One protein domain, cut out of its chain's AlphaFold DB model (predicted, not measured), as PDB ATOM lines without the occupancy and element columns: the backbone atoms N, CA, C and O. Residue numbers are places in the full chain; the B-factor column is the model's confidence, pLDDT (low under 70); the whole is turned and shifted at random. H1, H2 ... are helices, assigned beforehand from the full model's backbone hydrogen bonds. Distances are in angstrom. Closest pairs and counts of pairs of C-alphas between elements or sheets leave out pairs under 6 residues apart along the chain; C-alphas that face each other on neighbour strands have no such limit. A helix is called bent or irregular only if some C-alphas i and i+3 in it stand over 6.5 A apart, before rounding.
ATOM      1  N   ILE A   2      32.694  60.201 -75.791       65.50
ATOM      2  CA  ILE A   2      33.475  59.942 -74.547       65.50
ATOM      3  C   ILE A   2      34.369  58.692 -74.651       65.50
ATOM      4  O   ILE A   2      35.549  58.748 -74.332       65.50
ATOM      5  N   ALA A   3      33.838  57.570 -75.147       67.62
ATOM      6  CA  ALA A   3      34.621  56.338 -75.320       67.62
ATOM      7  C   ALA A   3      35.755  56.493 -76.352       67.62
ATOM      8  O   ALA A   3      36.828  55.917 -76.205       67.62
ATOM      9  N   GLU A   4      35.524  57.321 -77.370       72.06
ATOM     10  CA  GLU A   4      36.510  57.674 -78.390       72.06
ATOM     11  C   GLU A   4      37.657  58.484 -77.796       72.06
ATOM     12  O   GLU A   4      38.805  58.108 -77.996       72.06
ATOM     13  N   SER A   5      37.366  59.523 -76.999       71.50
ATOM     14  CA  SER A   5      38.421  60.335 -76.381       71.50
ATOM     15  C   SER A   5      39.227  59.554 -75.341       71.50
ATOM     16  O   SER A   5      40.437  59.751 -75.240       71.50
ATOM     17  N   ILE A   6      38.596  58.614 -74.625       74.25
ATOM     18  CA  ILE A   6      39.285  57.680 -73.724       74.25
ATOM     19  C   ILE A   6      40.232  56.775 -74.521       74.25
ATOM     20  O   ILE A   6      41.392  56.631 -74.141       74.25
ATOM     21  N   ASN A   7      39.788  56.220 -75.650       75.56
ATOM     22  CA  ASN A   7      40.645  55.392 -76.500       75.56
ATOM     23  C   ASN A   7      41.809  56.186 -77.102       75.56
ATOM     24  O   ASN A   7      42.940  55.698 -77.101       75.56
ATOM     25  N   THR A   8      41.580  57.418 -77.571       77.19
ATOM     26  CA  THR A   8      42.662  58.275 -78.086       77.19
ATOM     27  C   THR A   8      43.680  58.595 -76.991       77.19
ATOM     28  O   THR A   8      44.883  58.542 -77.231       77.19
ATOM     29  N   PHE A   9      43.216  58.853 -75.767       72.06
ATOM     30  CA  PHE A   9      44.073  59.123 -74.614       72.06
ATOM     31  C   PHE A   9      44.882  57.895 -74.169       72.06
ATOM     32  O   PHE A   9      46.073  58.017 -73.889       72.06
ATOM     33  N   ILE A  10      44.282  56.701 -74.166       72.00
ATOM     34  CA  ILE A  10      44.990  55.444 -73.871       72.00
ATOM     35  C   ILE A  10      46.061  55.172 -74.935       72.00
ATOM     36  O   ILE A  10      47.181  54.817 -74.584       72.00
ATOM     37  N   THR A  11      45.746  55.403 -76.213       72.44
ATOM     38  CA  THR A  11      46.684  55.207 -77.336       72.44
ATOM     39  C   THR A  11      47.832  56.225 -77.304       72.44
ATOM     40  O   THR A  11      48.977  55.904 -77.617       72.44
ATOM     41  N   PHE A  12      47.556  57.458 -76.870       74.25
ATOM     42  CA  PHE A  12      48.580  58.470 -76.604       74.25
ATOM     43  C   PHE A  12      49.502  58.056 -75.444       74.25
ATOM     44  O   PHE A  12      50.721  58.141 -75.561       74.25
ATOM     45  N   LEU A  13      48.939  57.533 -74.351       66.75
ATOM     46  CA  LEU A  13      49.715  57.051 -73.208       66.75
ATOM     47  C   LEU A  13      50.609  55.857 -73.562       66.75
ATOM     48  O   LEU A  13      51.778  55.870 -73.198       66.75
ATOM     49  N   THR A  14      50.109  54.856 -74.290       66.56
ATOM     50  CA  THR A  14      50.908  53.678 -74.682       66.56
ATOM     51  C   THR A  14      51.929  53.960 -75.783       66.56
ATOM     52  O   THR A  14      52.891  53.210 -75.910       66.56
ATOM     53  N   SER A  15      51.757  55.032 -76.566       71.69
ATOM     54  CA  SER A  15      52.750  55.468 -77.566       71.69
ATOM     55  C   SER A  15      53.875  56.327 -76.982       71.69
ATOM     56  O   SER A  15      54.951  56.381 -77.571       71.69
ATOM     57  N   HIS A  16      53.649  56.985 -75.839       69.38
ATOM     58  CA  HIS A  16      54.626  57.887 -75.211       69.38
ATOM     59  C   HIS A  16      55.251  57.324 -73.930       69.38
ATOM     60  O   HIS A  16      56.349  57.728 -73.553       69.38
ATOM     61  N   ILE A  17      54.566  56.402 -73.249       71.12
ATOM     62  CA  ILE A  17      55.053  55.740 -72.041       71.12
ATOM     63  C   ILE A  17      55.283  54.265 -72.384       71.12
ATOM     64  O   ILE A  17      54.322  53.580 -72.745       71.12
ATOM     65  N   PRO A  18      56.520  53.754 -72.248       80.56
ATOM     66  CA  PRO A  18      56.795  52.341 -72.455       80.56
ATOM     67  C   PRO A  18      55.904  51.508 -71.533       80.56
ATOM     68  O   PRO A  18      55.760  51.820 -70.344       80.56
ATOM     69  N   VAL A  19      55.307  50.443 -72.064       78.31
ATOM     70  CA  VAL A  19      54.440  49.535 -71.294       78.31
ATOM     71  C   VAL A  19      55.184  48.997 -70.065       78.31
ATOM     72  O   VAL A  19      54.595  48.834 -68.996       78.31
ATOM     73  N   GLU A  20      56.499  48.828 -70.178       80.19
ATOM     74  CA  GLU A  20      57.413  48.449 -69.105       80.19
ATOM     75  C   GLU A  20      57.364  49.428 -67.922       80.19
ATOM     76  O   GLU A  20      57.357  49.000 -66.769       80.19
ATOM     77  N   VAL A  21      57.270  50.736 -68.181       81.12
ATOM     78  CA  VAL A  21      57.210  51.780 -67.143       81.12
ATOM     79  C   VAL A  21      55.857  51.764 -66.432       81.12
ATOM     80  O   VAL A  21      55.796  51.919 -65.207       81.12
ATOM     81  N   ILE A  22      54.768  51.519 -67.166       80.38
ATOM     82  CA  ILE A  22      53.424  51.372 -66.586       80.38
ATOM     83  C   ILE A  22      53.385  50.138 -65.675       80.38
ATOM     84  O   ILE A  22      52.960  50.231 -64.522       80.38
ATOM     85  N   MET A  23      53.901  49.004 -66.153       81.50
ATOM     86  CA  MET A  23      53.977  47.759 -65.381       81.50
ATOM     87  C   MET A  23      54.859  47.908 -64.136       81.50
ATOM     88  O   MET A  23      54.466  47.475 -63.053       81.50
ATOM     89  N   LEU A  24      56.008  48.582 -64.253       86.00
ATOM     90  CA  LEU A  24      56.889  48.875 -63.120       86.00
ATOM     91  C   LEU A  24      56.177  49.736 -62.068       86.00
ATOM     92  O   LEU A  24      56.260  49.457 -60.874       86.00
ATOM     93  N   THR A  25      55.440  50.759 -62.502       84.94
ATOM     94  CA  THR A  25      54.701  51.656 -61.601       84.94
ATOM     95  C   THR A  25      53.608  50.904 -60.841       84.94
ATOM     96  O   THR A  25      53.492  51.041 -59.621       84.94
ATOM     97  N   LEU A  26      52.846  50.054 -61.537       85.88
ATOM     98  CA  LEU A  26      51.838  49.190 -60.916       85.88
ATOM     99  C   LEU A  26      52.470  48.201 -59.929       85.88
ATOM    100  O   LEU A  26      51.949  48.005 -58.830       85.88
ATOM    101  N   PHE A  27      53.620  47.627 -60.279       87.31
ATOM    102  CA  PHE A  27      54.352  46.715 -59.408       87.31
ATOM    103  C   PHE A  27      54.866  47.407 -58.137       87.31
ATOM    104  O   PHE A  27      54.708  46.880 -57.036       87.31
ATOM    105  N   ILE A  28      55.407  48.623 -58.251       90.19
ATOM    106  CA  ILE A  28      55.832  49.425 -57.095       90.19
ATOM    107  C   ILE A  28      54.633  49.748 -56.194       90.19
ATOM    108  O   ILE A  28      54.726  49.598 -54.973       90.19
ATOM    109  N   ALA A  29      53.494  50.142 -56.774       85.44
ATOM    110  CA  ALA A  29      52.269  50.388 -56.016       85.44
ATOM    111  C   ALA A  29      51.804  49.125 -55.268       85.44
ATOM    112  O   ALA A  29      51.475  49.196 -54.080       85.44
ATOM    113  N   PHE A  30      51.860  47.961 -55.921       85.56
ATOM    114  CA  PHE A  30      51.554  46.669 -55.309       85.56
ATOM    115  C   PHE A  30      52.489  46.345 -54.135       85.56
ATOM    116  O   PHE A  30      52.009  46.042 -53.041       85.56
ATOM    117  N   LEU A  31      53.808  46.479 -54.308       90.06
ATOM    118  CA  LEU A  31      54.781  46.277 -53.227       90.06
ATOM    119  C   LEU A  31      54.528  47.217 -52.042       90.06
ATOM    120  O   LEU A  31      54.712  46.836 -50.883       90.06
ATOM    121  N   TRP A  32      54.078  48.442 -52.310       88.19
ATOM    122  CA  TRP A  32      53.769  49.414 -51.267       88.19
ATOM    123  C   TRP A  32      52.542  49.014 -50.441       88.19
ATOM    124  O   TRP A  32      52.564  49.105 -49.208       88.19
ATOM    125  N   VAL A  33      51.494  48.514 -51.100       86.00
ATOM    126  CA  VAL A  33      50.321  47.930 -50.434       86.00
ATOM    127  C   VAL A  33      50.727  46.690 -49.641       86.00
ATOM    128  O   VAL A  33      50.401  46.592 -48.457       86.00
ATOM    129  N   LEU A  34      51.514  45.796 -50.241       87.69
ATOM    130  CA  LEU A  34      52.001  44.576 -49.604       87.69
ATOM    131  C   LEU A  34      52.777  44.894 -48.317       87.69
ATOM    132  O   LEU A  34      52.492  44.334 -47.260       87.69
ATOM    133  N   LYS A  35      53.687  45.874 -48.366       87.94
ATOM    134  CA  LYS A  35      54.435  46.353 -47.195       87.94
ATOM    135  C   LYS A  35      53.512  46.847 -46.078       87.94
ATOM    136  O   LYS A  35      53.766  46.568 -44.904       87.94
ATOM    137  N   LYS A  36      52.438  47.573 -46.412       84.00
ATOM    138  CA  LYS A  36      51.447  48.017 -45.417       84.00
ATOM    139  C   LYS A  36      50.716  46.835 -44.781       84.00
ATOM    140  O   LYS A  36      50.587  46.813 -43.559       84.00
ATOM    141  N   VAL A  37      50.293  45.854 -45.578       84.12
ATOM    142  CA  VAL A  37      49.621  44.641 -45.082       84.12
ATOM    143  C   VAL A  37      50.542  43.853 -44.150       84.12
ATOM    144  O   VAL A  37      50.135  43.514 -43.040       84.12
ATOM    145  N   PHE A  38      51.806  43.654 -44.536       87.00
ATOM    146  CA  PHE A  38      52.800  43.006 -43.680       87.00
ATOM    147  C   PHE A  38      52.973  43.733 -42.347       87.00
ATOM    148  O   PHE A  38      52.947  43.094 -41.299       87.00
ATOM    149  N   ASN A  39      53.081  45.064 -42.349       87.00
ATOM    150  CA  ASN A  39      53.202  45.827 -41.105       87.00
ATOM    151  C   ASN A  39      51.987  45.654 -40.181       87.00
ATOM    152  O   ASN A  39      52.156  45.544 -38.965       87.00
ATOM    153  N   ILE A  40      50.774  45.608 -40.739       87.06
ATOM    154  CA  ILE A  40      49.548  45.368 -39.967       87.06
ATOM    155  C   ILE A  40      49.566  43.959 -39.366       87.06
ATOM    156  O   ILE A  40      49.266  43.807 -38.180       87.06
ATOM    157  N   PHE A  41      49.966  42.957 -40.154       86.38
ATOM    158  CA  PHE A  41      50.063  41.562 -39.724       86.38
ATOM    159  C   PHE A  41      51.101  41.371 -38.610       86.38
ATOM    160  O   PHE A  41      50.793  40.805 -37.563       86.38
ATOM    161  N   PHE A  42      52.312  41.909 -38.778       88.50
ATOM    162  CA  PHE A  42      53.346  41.864 -37.739       88.50
ATOM    163  C   PHE A  42      52.930  42.620 -36.471       88.50
ATOM    164  O   PHE A  42      53.279  42.202 -35.367       88.50
ATOM    165  N   GLY A  43      52.167  43.707 -36.602       87.31
ATOM    166  CA  GLY A  43      51.560  44.390 -35.461       87.31
ATOM    167  C   GLY A  43      50.571  43.493 -34.709       87.31
ATOM    168  O   GLY A  43      50.686  43.358 -33.493       87.31
ATOM    169  N   ALA A  44      49.675  42.808 -35.427       86.81
ATOM    170  CA  ALA A  44      48.735  41.857 -34.830       86.81
ATOM    171  C   ALA A  44      49.465  40.716 -34.106       86.81
ATOM    172  O   ALA A  44      49.117  40.381 -32.976       86.81
ATOM    173  N   LEU A  45      50.528  40.172 -34.708       91.56
ATOM    174  CA  LEU A  45      51.332  39.110 -34.101       91.56
ATOM    175  C   LEU A  45      51.962  39.550 -32.771       91.56
ATOM    176  O   LEU A  45      51.905  38.811 -31.789       91.56
ATOM    177  N   LYS A  46      52.509  40.773 -32.703       89.62
ATOM    178  CA  LYS A  46      53.036  41.339 -31.448       89.62
ATOM    179  C   LYS A  46      51.953  41.446 -30.378       89.62
ATOM    180  O   LYS A  46      52.213  41.104 -29.228       89.62
ATOM    181  N   VAL A  47      50.748  41.881 -30.752       91.56
ATOM    182  CA  VAL A  47      49.618  41.964 -29.818       91.56
ATOM    183  C   VAL A  47      49.201  40.585 -29.327       91.56
ATOM    184  O   VAL A  47      48.982  40.428 -28.130       91.56
ATOM    185  N   ILE A  48      49.151  39.577 -30.201       90.62
ATOM    186  CA  ILE A  48      48.837  38.197 -29.808       90.62
ATOM    187  C   ILE A  48      49.857  37.693 -28.782       90.62
ATOM    188  O   ILE A  48      49.461  37.192 -27.735       90.62
ATOM    189  N   ILE A  49      51.157  37.877 -29.033       90.44
ATOM    190  CA  ILE A  49      52.220  37.440 -28.112       90.44
ATOM    191  C   ILE A  49      52.129  38.184 -26.769       90.44
ATOM    192  O   ILE A  49      52.186  37.560 -25.708       90.44
ATOM    193  N   ALA A  50      51.946  39.506 -26.794       89.12
ATOM    194  CA  ALA A  50      51.799  40.312 -25.582       89.12
ATOM    195  C   ALA A  50      50.553  39.907 -24.775       89.12
ATOM    196  O   ALA A  50      50.609  39.746 -23.560       89.12
ATOM    197  N   SER A  51      49.436  39.665 -25.456       89.75
ATOM    198  CA  SER A  51      48.169  39.289 -24.822       89.75
ATOM    199  C   SER A  51      48.188  37.855 -24.300       89.75
ATOM    200  O   SER A  51      47.611  37.577 -23.258       89.75
ATOM    201  N   ALA A  52      48.898  36.948 -24.974       86.81
ATOM    202  CA  ALA A  52      49.121  35.590 -24.495       86.81
ATOM    203  C   ALA A  52      50.061  35.559 -23.281       86.81
ATOM    204  O   ALA A  52      49.911  34.712 -22.414       86.81
ATOM    205  N   THR A  53      51.025  36.474 -23.177       89.38
ATOM    206  CA  THR A  53      51.924  36.552 -22.009       89.38
ATOM    207  C   THR A  53      51.309  37.321 -20.833       89.38
ATOM    208  O   THR A  53      51.750  37.169 -19.693       89.38
ATOM    209  N   PHE A  54      50.238  38.079 -21.067       88.00
ATOM    210  CA  PHE A  54      49.562  38.897 -20.062       88.00
ATOM    211  C   PHE A  54      49.004  38.123 -18.843       88.00
ATOM    212  O   PHE A  54      49.249  38.559 -17.717       88.00
ATOM    213  N   PRO A  55      48.346  36.951 -18.980       86.12
ATOM    214  CA  PRO A  55      47.869  36.166 -17.833       86.12
ATOM    215  C   PRO A  55      49.014  35.664 -16.950       86.12
ATOM    216  O   PRO A  55      48.874  35.554 -15.729       86.12
ATOM    217  N   LEU A  56      50.167  35.372 -17.566       86.88
ATOM    218  CA  LEU A  56      51.380  34.970 -16.855       86.88
ATOM    219  C   LEU A  56      51.962  36.146 -16.069       86.88
ATOM    220  O   LEU A  56      52.368  35.968 -14.922       86.88
ATOM    221  N   PHE A  57      51.964  37.343 -16.661       87.81
ATOM    222  CA  PHE A  57      52.387  38.572 -15.992       87.81
ATOM    223  C   PHE A  57      51.489  38.905 -14.790       87.81
ATOM    224  O   PHE A  57      52.001  39.157 -13.699       87.81
ATOM    225  N   LEU A  58      50.163  38.825 -14.951       88.19
ATOM    226  CA  LEU A  58      49.201  39.082 -13.870       88.19
ATOM    227  C   LEU A  58      49.400  38.138 -12.676       88.19
ATOM    228  O   LEU A  58      49.423  38.595 -11.534       88.19
ATOM    229  N   ASN A  59      49.621  36.847 -12.935       87.94
ATOM    230  CA  ASN A  59      49.879  35.876 -11.872       87.94
ATOM    231  C   ASN A  59      51.252  36.063 -11.214       87.94
ATOM    232  O   ASN A  59      51.346  36.068  -9.989       87.94
ATOM    233  N   LYS A  60      52.330  36.195 -12.001       85.62
ATOM    234  CA  LYS A  60      53.701  36.190 -11.460       85.62
ATOM    235  C   LYS A  60      54.136  37.521 -10.858       85.62
ATOM    236  O   LYS A  60      54.883  37.517  -9.887       85.62
ATOM    237  N   VAL A  61      53.713  38.640 -11.443       88.75
ATOM    238  CA  VAL A  61      54.183  39.977 -11.049       88.75
ATOM    239  C   VAL A  61      53.175  40.650 -10.132       88.75
ATOM    240  O   VAL A  61      53.538  41.137  -9.067       88.75
ATOM    241  N   LEU A  62      51.899  40.635 -10.521       85.38
ATOM    242  CA  LEU A  62      50.841  41.342  -9.798       85.38
ATOM    243  C   LEU A  62      50.146  40.476  -8.739       85.38
ATOM    244  O   LEU A  62      49.322  40.991  -7.989       85.38
ATOM    245  N   LYS A  63      50.495  39.183  -8.645       87.00
ATOM    246  CA  LYS A  63      49.899  38.203  -7.717       87.00
ATOM    247  C   LYS A  63      48.369  38.128  -7.817       87.00
ATOM    248  O   LYS A  63      47.695  37.776  -6.853       87.00
ATOM    249  N   ILE A  64      47.815  38.447  -8.988       85.25
ATOM    250  CA  ILE A  64      46.386  38.314  -9.265       85.25
ATOM    251  C   ILE A  64      46.154  36.876  -9.707       85.25
ATOM    252  O   ILE A  64      46.717  36.447 -10.713       85.25
ATOM    253  N   ALA A  65      45.329  36.144  -8.957       79.75
ATOM    254  CA  ALA A  65      44.993  34.754  -9.243       79.75
ATOM    255  C   ALA A  65      44.099  34.661 -10.491       79.75
ATOM    256  O   ALA A  65      42.874  34.576 -10.401       79.75
ATOM    257  N   VAL A  66      44.719  34.710 -11.669       82.00
ATOM    258  CA  VAL A  66      44.035  34.516 -12.949       82.00
ATOM    259  C   VAL A  66      44.152  33.040 -13.327       82.00
ATOM    260  O   VAL A  66      45.267  32.515 -13.359       82.00
ATOM    261  N   PRO A  67      43.050  32.343 -13.638       83.12
ATOM    262  CA  PRO A  67      43.119  30.944 -14.044       83.12
ATOM    263  C   PRO A  67      43.986  30.806 -15.300       83.12
ATOM    264  O   PRO A  67      43.680  31.418 -16.312       83.12
ATOM    265  N   LEU A  68      45.052  29.999 -15.256       84.75
ATOM    266  CA  LEU A  68      45.977  29.767 -16.378       84.75
ATOM    267  C   LEU A  68      45.510  28.606 -17.269       84.75
ATOM    268  O   LEU A  68      46.244  27.657 -17.541       84.75
ATOM    269  N   THR A  69      44.254  28.651 -17.703       88.62
ATOM    270  CA  THR A  69      43.660  27.623 -18.573       88.62
ATOM    271  C   THR A  69      43.728  28.042 -20.038       88.62
ATOM    272  O   THR A  69      43.757  29.233 -20.341       88.62
ATOM    273  N   LYS A  70      43.669  27.096 -20.984       85.69
ATOM    274  CA  LYS A  70      43.635  27.414 -22.430       85.69
ATOM    275  C   LYS A  70      42.553  28.446 -22.789       85.69
ATOM    276  O   LYS A  70      42.796  29.327 -23.608       85.69
ATOM    277  N   GLN A  71      41.388  28.364 -22.146       88.56
ATOM    278  CA  GLN A  71      40.285  29.308 -22.347       88.56
ATOM    279  C   GLN A  71      40.643  30.733 -21.911       88.56
ATOM    280  O   GLN A  71      40.323  31.675 -22.628       88.56
ATOM    281  N   SER A  72      41.351  30.899 -20.789       83.31
ATOM    282  CA  SER A  72      41.807  32.219 -20.340       83.31
ATOM    283  C   SER A  72      42.757  32.862 -21.356       83.31
ATOM    284  O   SER A  72      42.535  33.994 -21.769       83.31
ATOM    285  N   PHE A  73      43.759  32.124 -21.849       86.94
ATOM    286  CA  PHE A  73      44.707  32.636 -22.839       86.94
ATOM    287  C   PHE A  73      43.991  33.056 -24.125       86.94
ATOM    288  O   PHE A  73      44.248  34.142 -24.637       86.94
ATOM    289  N   LEU A  74      43.046  32.243 -24.610       88.88
ATOM    290  CA  LEU A  74      42.222  32.592 -25.769       88.88
ATOM    291  C   LEU A  74      41.379  33.848 -25.527       88.88
ATOM    292  O   LEU A  74      41.288  34.693 -26.415       88.88
ATOM    293  N   TYR A  75      40.803  34.005 -24.331       90.88
ATOM    294  CA  TYR A  75      40.056  35.206 -23.962       90.88
ATOM    295  C   TYR A  75      40.931  36.463 -24.042       90.88
ATOM    296  O   TYR A  75      40.553  37.426 -24.708       90.88
ATOM    297  N   TYR A  76      42.125  36.450 -23.441       89.75
ATOM    298  CA  TYR A  76      43.029  37.604 -23.477       89.75
ATOM    299  C   TYR A  76      43.578  37.883 -24.879       89.75
ATOM    300  O   TYR A  76      43.686  39.046 -25.260       89.75
ATOM    301  N   ILE A  77      43.867  36.850 -25.678       90.69
ATOM    302  CA  ILE A  77      44.255  37.012 -27.087       90.69
ATOM    303  C   ILE A  77      43.131  37.686 -27.887       90.69
ATOM    304  O   ILE A  77      43.396  38.646 -28.610       90.69
ATOM    305  N   ASN A  78      41.884  37.229 -27.732       92.19
ATOM    306  CA  ASN A  78      40.727  37.839 -28.389       92.19
ATOM    307  C   ASN A  78      40.530  39.290 -27.946       92.19
ATOM    308  O   ASN A  78      40.335  40.165 -28.787       92.19
ATOM    309  N   LEU A  79      40.641  39.567 -26.645       91.25
ATOM    310  CA  LEU A  79      40.552  40.923 -26.106       91.25
ATOM    311  C   LEU A  79      41.640  41.833 -26.700       91.25
ATOM    312  O   LEU A  79      41.346  42.938 -27.154       91.25
ATOM    313  N   GLY A  80      42.882  41.350 -26.767       88.94
ATOM    314  CA  GLY A  80      43.997  42.058 -27.389       88.94
ATOM    315  C   GLY A  80      43.762  42.352 -28.870       88.94
ATOM    316  O   GLY A  80      43.983  43.476 -29.319       88.94
ATOM    317  N   LEU A  81      43.258  41.377 -29.631       90.44
ATOM    318  CA  LEU A  81      42.916  41.557 -31.044       90.44
ATOM    319  C   LEU A  81      41.803  42.588 -31.248       90.44
ATOM    320  O   LEU A  81      41.935  43.448 -32.116       90.44
ATOM    321  N   VAL A  82      40.745  42.554 -30.433       92.50
ATOM    322  CA  VAL A  82      39.661  43.550 -30.481       92.50
ATOM    323  C   VAL A  82      40.211  44.953 -30.219       92.50
ATOM    324  O   VAL A  82      39.927  45.875 -30.984       92.50
ATOM    325  N   LEU A  83      41.056  45.113 -29.197       91.31
ATOM    326  CA  LEU A  83      41.703  46.392 -28.890       91.31
ATOM    327  C   LEU A  83      42.627  46.860 -30.021       91.31
ATOM    328  O   LEU A  83      42.663  48.049 -30.333       91.31
ATOM    329  N   TYR A  84      43.345  45.943 -30.671       90.19
ATOM    330  CA  TYR A  84      44.201  46.272 -31.808       90.19
ATOM    331  C   TYR A  84      43.399  46.718 -33.034       90.19
ATOM    332  O   TYR A  84      43.757  47.708 -33.672       90.19
ATOM    333  N   ILE A  85      42.289  46.044 -33.341       88.88
ATOM    334  CA  ILE A  85      41.377  46.450 -34.419       88.88
ATOM    335  C   ILE A  85      40.780  47.828 -34.113       88.88
ATOM    336  O   ILE A  85      40.774  48.699 -34.984       88.88
ATOM    337  N   LEU A  86      40.353  48.062 -32.868       91.19
ATOM    338  CA  LEU A  86      39.847  49.362 -32.430       91.19
ATOM    339  C   LEU A  86      40.915  50.458 -32.581       91.19
ATOM    340  O   LEU A  86      40.635  51.531 -33.114       91.19
ATOM    341  N   TYR A  87      42.158  50.170 -32.188       88.50
ATOM    342  CA  TYR A  87      43.297  51.068 -32.375       88.50
ATOM    343  C   TYR A  87      43.538  51.398 -33.853       88.50
ATOM    344  O   TYR A  87      43.733  52.566 -34.196       88.50
ATOM    345  N   LEU A  88      43.495  50.403 -34.746       86.88
ATOM    346  CA  LEU A  88      43.637  50.627 -36.187       86.88
ATOM    347  C   LEU A  88      42.510  51.510 -36.735       86.88
ATOM    348  O   LEU A  88      42.775  52.401 -37.544       86.88
ATOM    349  N   PHE A  89      41.279  51.305 -36.267       85.06
ATOM    350  CA  PHE A  89      40.124  52.092 -36.684       85.06
ATOM    351  C   PHE A  89      40.247  53.561 -36.254       85.06
ATOM    352  O   PHE A  89      40.122  54.459 -37.086       85.06
ATOM    353  N   ILE A  90      40.591  53.809 -34.985       85.31
ATOM    354  CA  ILE A  90      40.817  55.162 -34.450       85.31
ATOM    355  C   ILE A  90      42.000  55.831 -35.157       85.31
ATOM    356  O   ILE A  90      41.932  56.990 -35.558       85.31
ATOM    357  N   ARG A  91      43.102  55.109 -35.366       80.81
ATOM    358  CA  ARG A  91      44.265  55.654 -36.073       80.81
ATOM    359  C   ARG A  91      43.917  56.049 -37.508       80.81
ATOM    360  O   ARG A  91      44.384  57.084 -37.987       80.81
ATOM    361  N   SER A  92      43.107  55.242 -38.190       74.38
ATOM    362  CA  SER A  92      42.634  55.536 -39.544       74.38
ATOM    363  C   SER A  92      41.758  56.792 -39.565       74.38
ATOM    364  O   SER A  92      42.021  57.704 -40.352       74.38
ATOM    365  N   SER A  93      40.792  56.910 -38.646       69.50
ATOM    366  CA  SER A  93      39.902  58.074 -38.569       69.50
ATOM    367  C   SER A  93      40.642  59.366 -38.221       69.50
ATOM    368  O   SER A  93      40.376  60.397 -38.832       69.50
ATOM    369  N   VAL A  94      41.638  59.313 -37.331       72.12
ATOM    370  CA  VAL A  94      42.511  60.459 -37.020       72.12
ATOM    371  C   VAL A  94      43.355  60.858 -38.229       72.12
ATOM    372  O   VAL A  94      43.518  62.044 -38.506       72.12
ATOM    373  N   THR A  95      43.863  59.893 -38.997       71.00
ATOM    374  CA  THR A  95      44.647  60.186 -40.209       71.00
ATOM    375  C   THR A  95      43.784  60.871 -41.272       71.00
ATOM    376  O   THR A  95      44.208  61.861 -41.867       71.00
ATOM    377  N   ILE A  96      42.551  60.395 -41.464       69.25
ATOM    378  CA  ILE A  96      41.573  60.994 -42.382       69.25
ATOM    379  C   ILE A  96      41.142  62.380 -41.878       69.25
ATOM    380  O   ILE A  96      41.109  63.329 -42.656       69.25
ATOM    381  N   GLY A  97      40.882  62.526 -40.578       70.38
ATOM    382  CA  GLY A  97      40.533  63.800 -39.948       70.38
ATOM    383  C   GLY A  97      41.638  64.846 -40.081       70.38
ATOM    384  O   GLY A  97      41.360  65.986 -40.440       70.38
ATOM    385  N   ASN A  98      42.901  64.456 -39.898       70.44
ATOM    386  CA  ASN A  98      44.054  65.336 -40.097       70.44
ATOM    387  C   ASN A  98      44.243  65.712 -41.572       70.44
ATOM    388  O   ASN A  98      44.575  66.856 -41.876       70.44
ATOM    389  N   PHE A  99      43.999  64.781 -42.497       68.44
ATOM    390  CA  PHE A  99      44.042  65.055 -43.932       68.44
ATOM    391  C   PHE A  99      42.955  66.061 -44.342       68.44
ATOM    392  O   PHE A  99      43.267  67.093 -44.937       68.44
ATOM    393  N   LEU A 100      41.704  65.838 -43.932       70.44
ATOM    394  CA  LEU A 100      40.592  66.761 -44.179       70.44
ATOM    395  C   LEU A 100      40.810  68.114 -43.487       70.44
ATOM    396  O   LEU A 100      40.626  69.160 -44.106       70.44
ATOM    397  N   GLY A 101      41.293  68.117 -42.246       71.56
ATOM    398  CA  GLY A 101      41.670  69.329 -41.521       71.56
ATOM    399  C   GLY A 101      42.795  70.110 -42.208       71.56
ATOM    400  O   GLY A 101      42.764  71.334 -42.221       71.56
ATOM    401  N   SER A 102      43.751  69.439 -42.854       69.19
ATOM    402  CA  SER A 102      44.822  70.107 -43.607       69.19
ATOM    403  C   SER A 102      44.345  70.734 -44.926       69.19
ATOM    404  O   SER A 102      44.874  71.769 -45.333       69.19
ATOM    405  N   ILE A 103      43.324  70.146 -45.561       68.75
ATOM    406  CA  ILE A 103      42.742  70.621 -46.825       68.75
ATOM    407  C   ILE A 103      41.742  71.758 -46.577       68.75
ATOM    408  O   ILE A 103      41.771  72.773 -47.270       68.75
ATOM    409  N   PHE A 104      40.880  71.621 -45.567       68.00
ATOM    410  CA  PHE A 104      39.823  72.592 -45.269       68.00
ATOM    411  C   PHE A 104      40.225  73.642 -44.217       68.00
ATOM    412  O   PHE A 104      39.684  74.745 -44.214       68.00
ATOM    413  N   GLY A 105      41.205  73.353 -43.354       57.66
ATOM    414  CA  GLY A 105      41.645  74.237 -42.265       57.66
ATOM    415  C   GLY A 105      42.619  75.350 -42.665       57.66
ATOM    416  O   GLY A 105      42.876  76.240 -41.861       57.66
ATOM    417  N   ARG A 106      43.135  75.366 -43.905       56.41
ATOM    418  CA  ARG A 106      43.999  76.453 -44.418       56.41
ATOM    419  C   ARG A 106      43.243  77.661 -45.006       56.41
ATOM    420  O   ARG A 106      43.883  78.535 -45.572       56.41
TER     421      ARG A 106
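AT A GLANCE: This is residues 2 to 106 of the 109 residues of an uncharacterized protein of Candidatus Aenigmarchaeota archaeon ex4484_14 (UniProt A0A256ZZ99). Short H1 turns off at a corner from the far end of long H2, and H2 and long H3 make an open V, joined where late H2 meets early H3. The printed part has 105 residues, 94 of them in three named helices in the order H1, H2, H3, with no named strand; its class is all helix, and it is extended, with a radius of gyration of the C-alphas of 24.0 A and spans of 73 by 37 by 22 A.

IN THESE COORDINATES: H1, residues 2 to 16, begins at C-alpha 2 (33.475, 59.942, -74.547). H2, residues 19 to 60, measures 61.3 A, with a kink of 31 degrees near residue 53; it is only just irregular, C-alphas 52 and 55 being 6.8 A apart. H3, residues 70 to 106, measures 53.7 A and ends at C-alpha 106 (43.999, 76.453, -44.418); it is neither bent nor irregular, but only just: C-alphas 103 and 106 are 6.4 A apart.

HOW THE PARTS SIT: H1 and H2 meet only through their tight link. H1 and H3 are apart. H2 touches H3 with residues 44 to 55 alone, the closest C-alphas, of Ser 51 and Ile 77, being 5.1 A apart, at a steep tilt of 47 degrees, opposite ways. Every O i to N i+4 pair is within hydrogen-bond range in H1, 36 of 38 in H2 and 32 of 33 in H3.

THE WHOLE: The C-alphas farthest apart, of Glu 4 and Lys 63, are 74.5 A apart. The printed part has no cut and no long link. Thirteen residues are under pLDDT 70, among them 102 to 106.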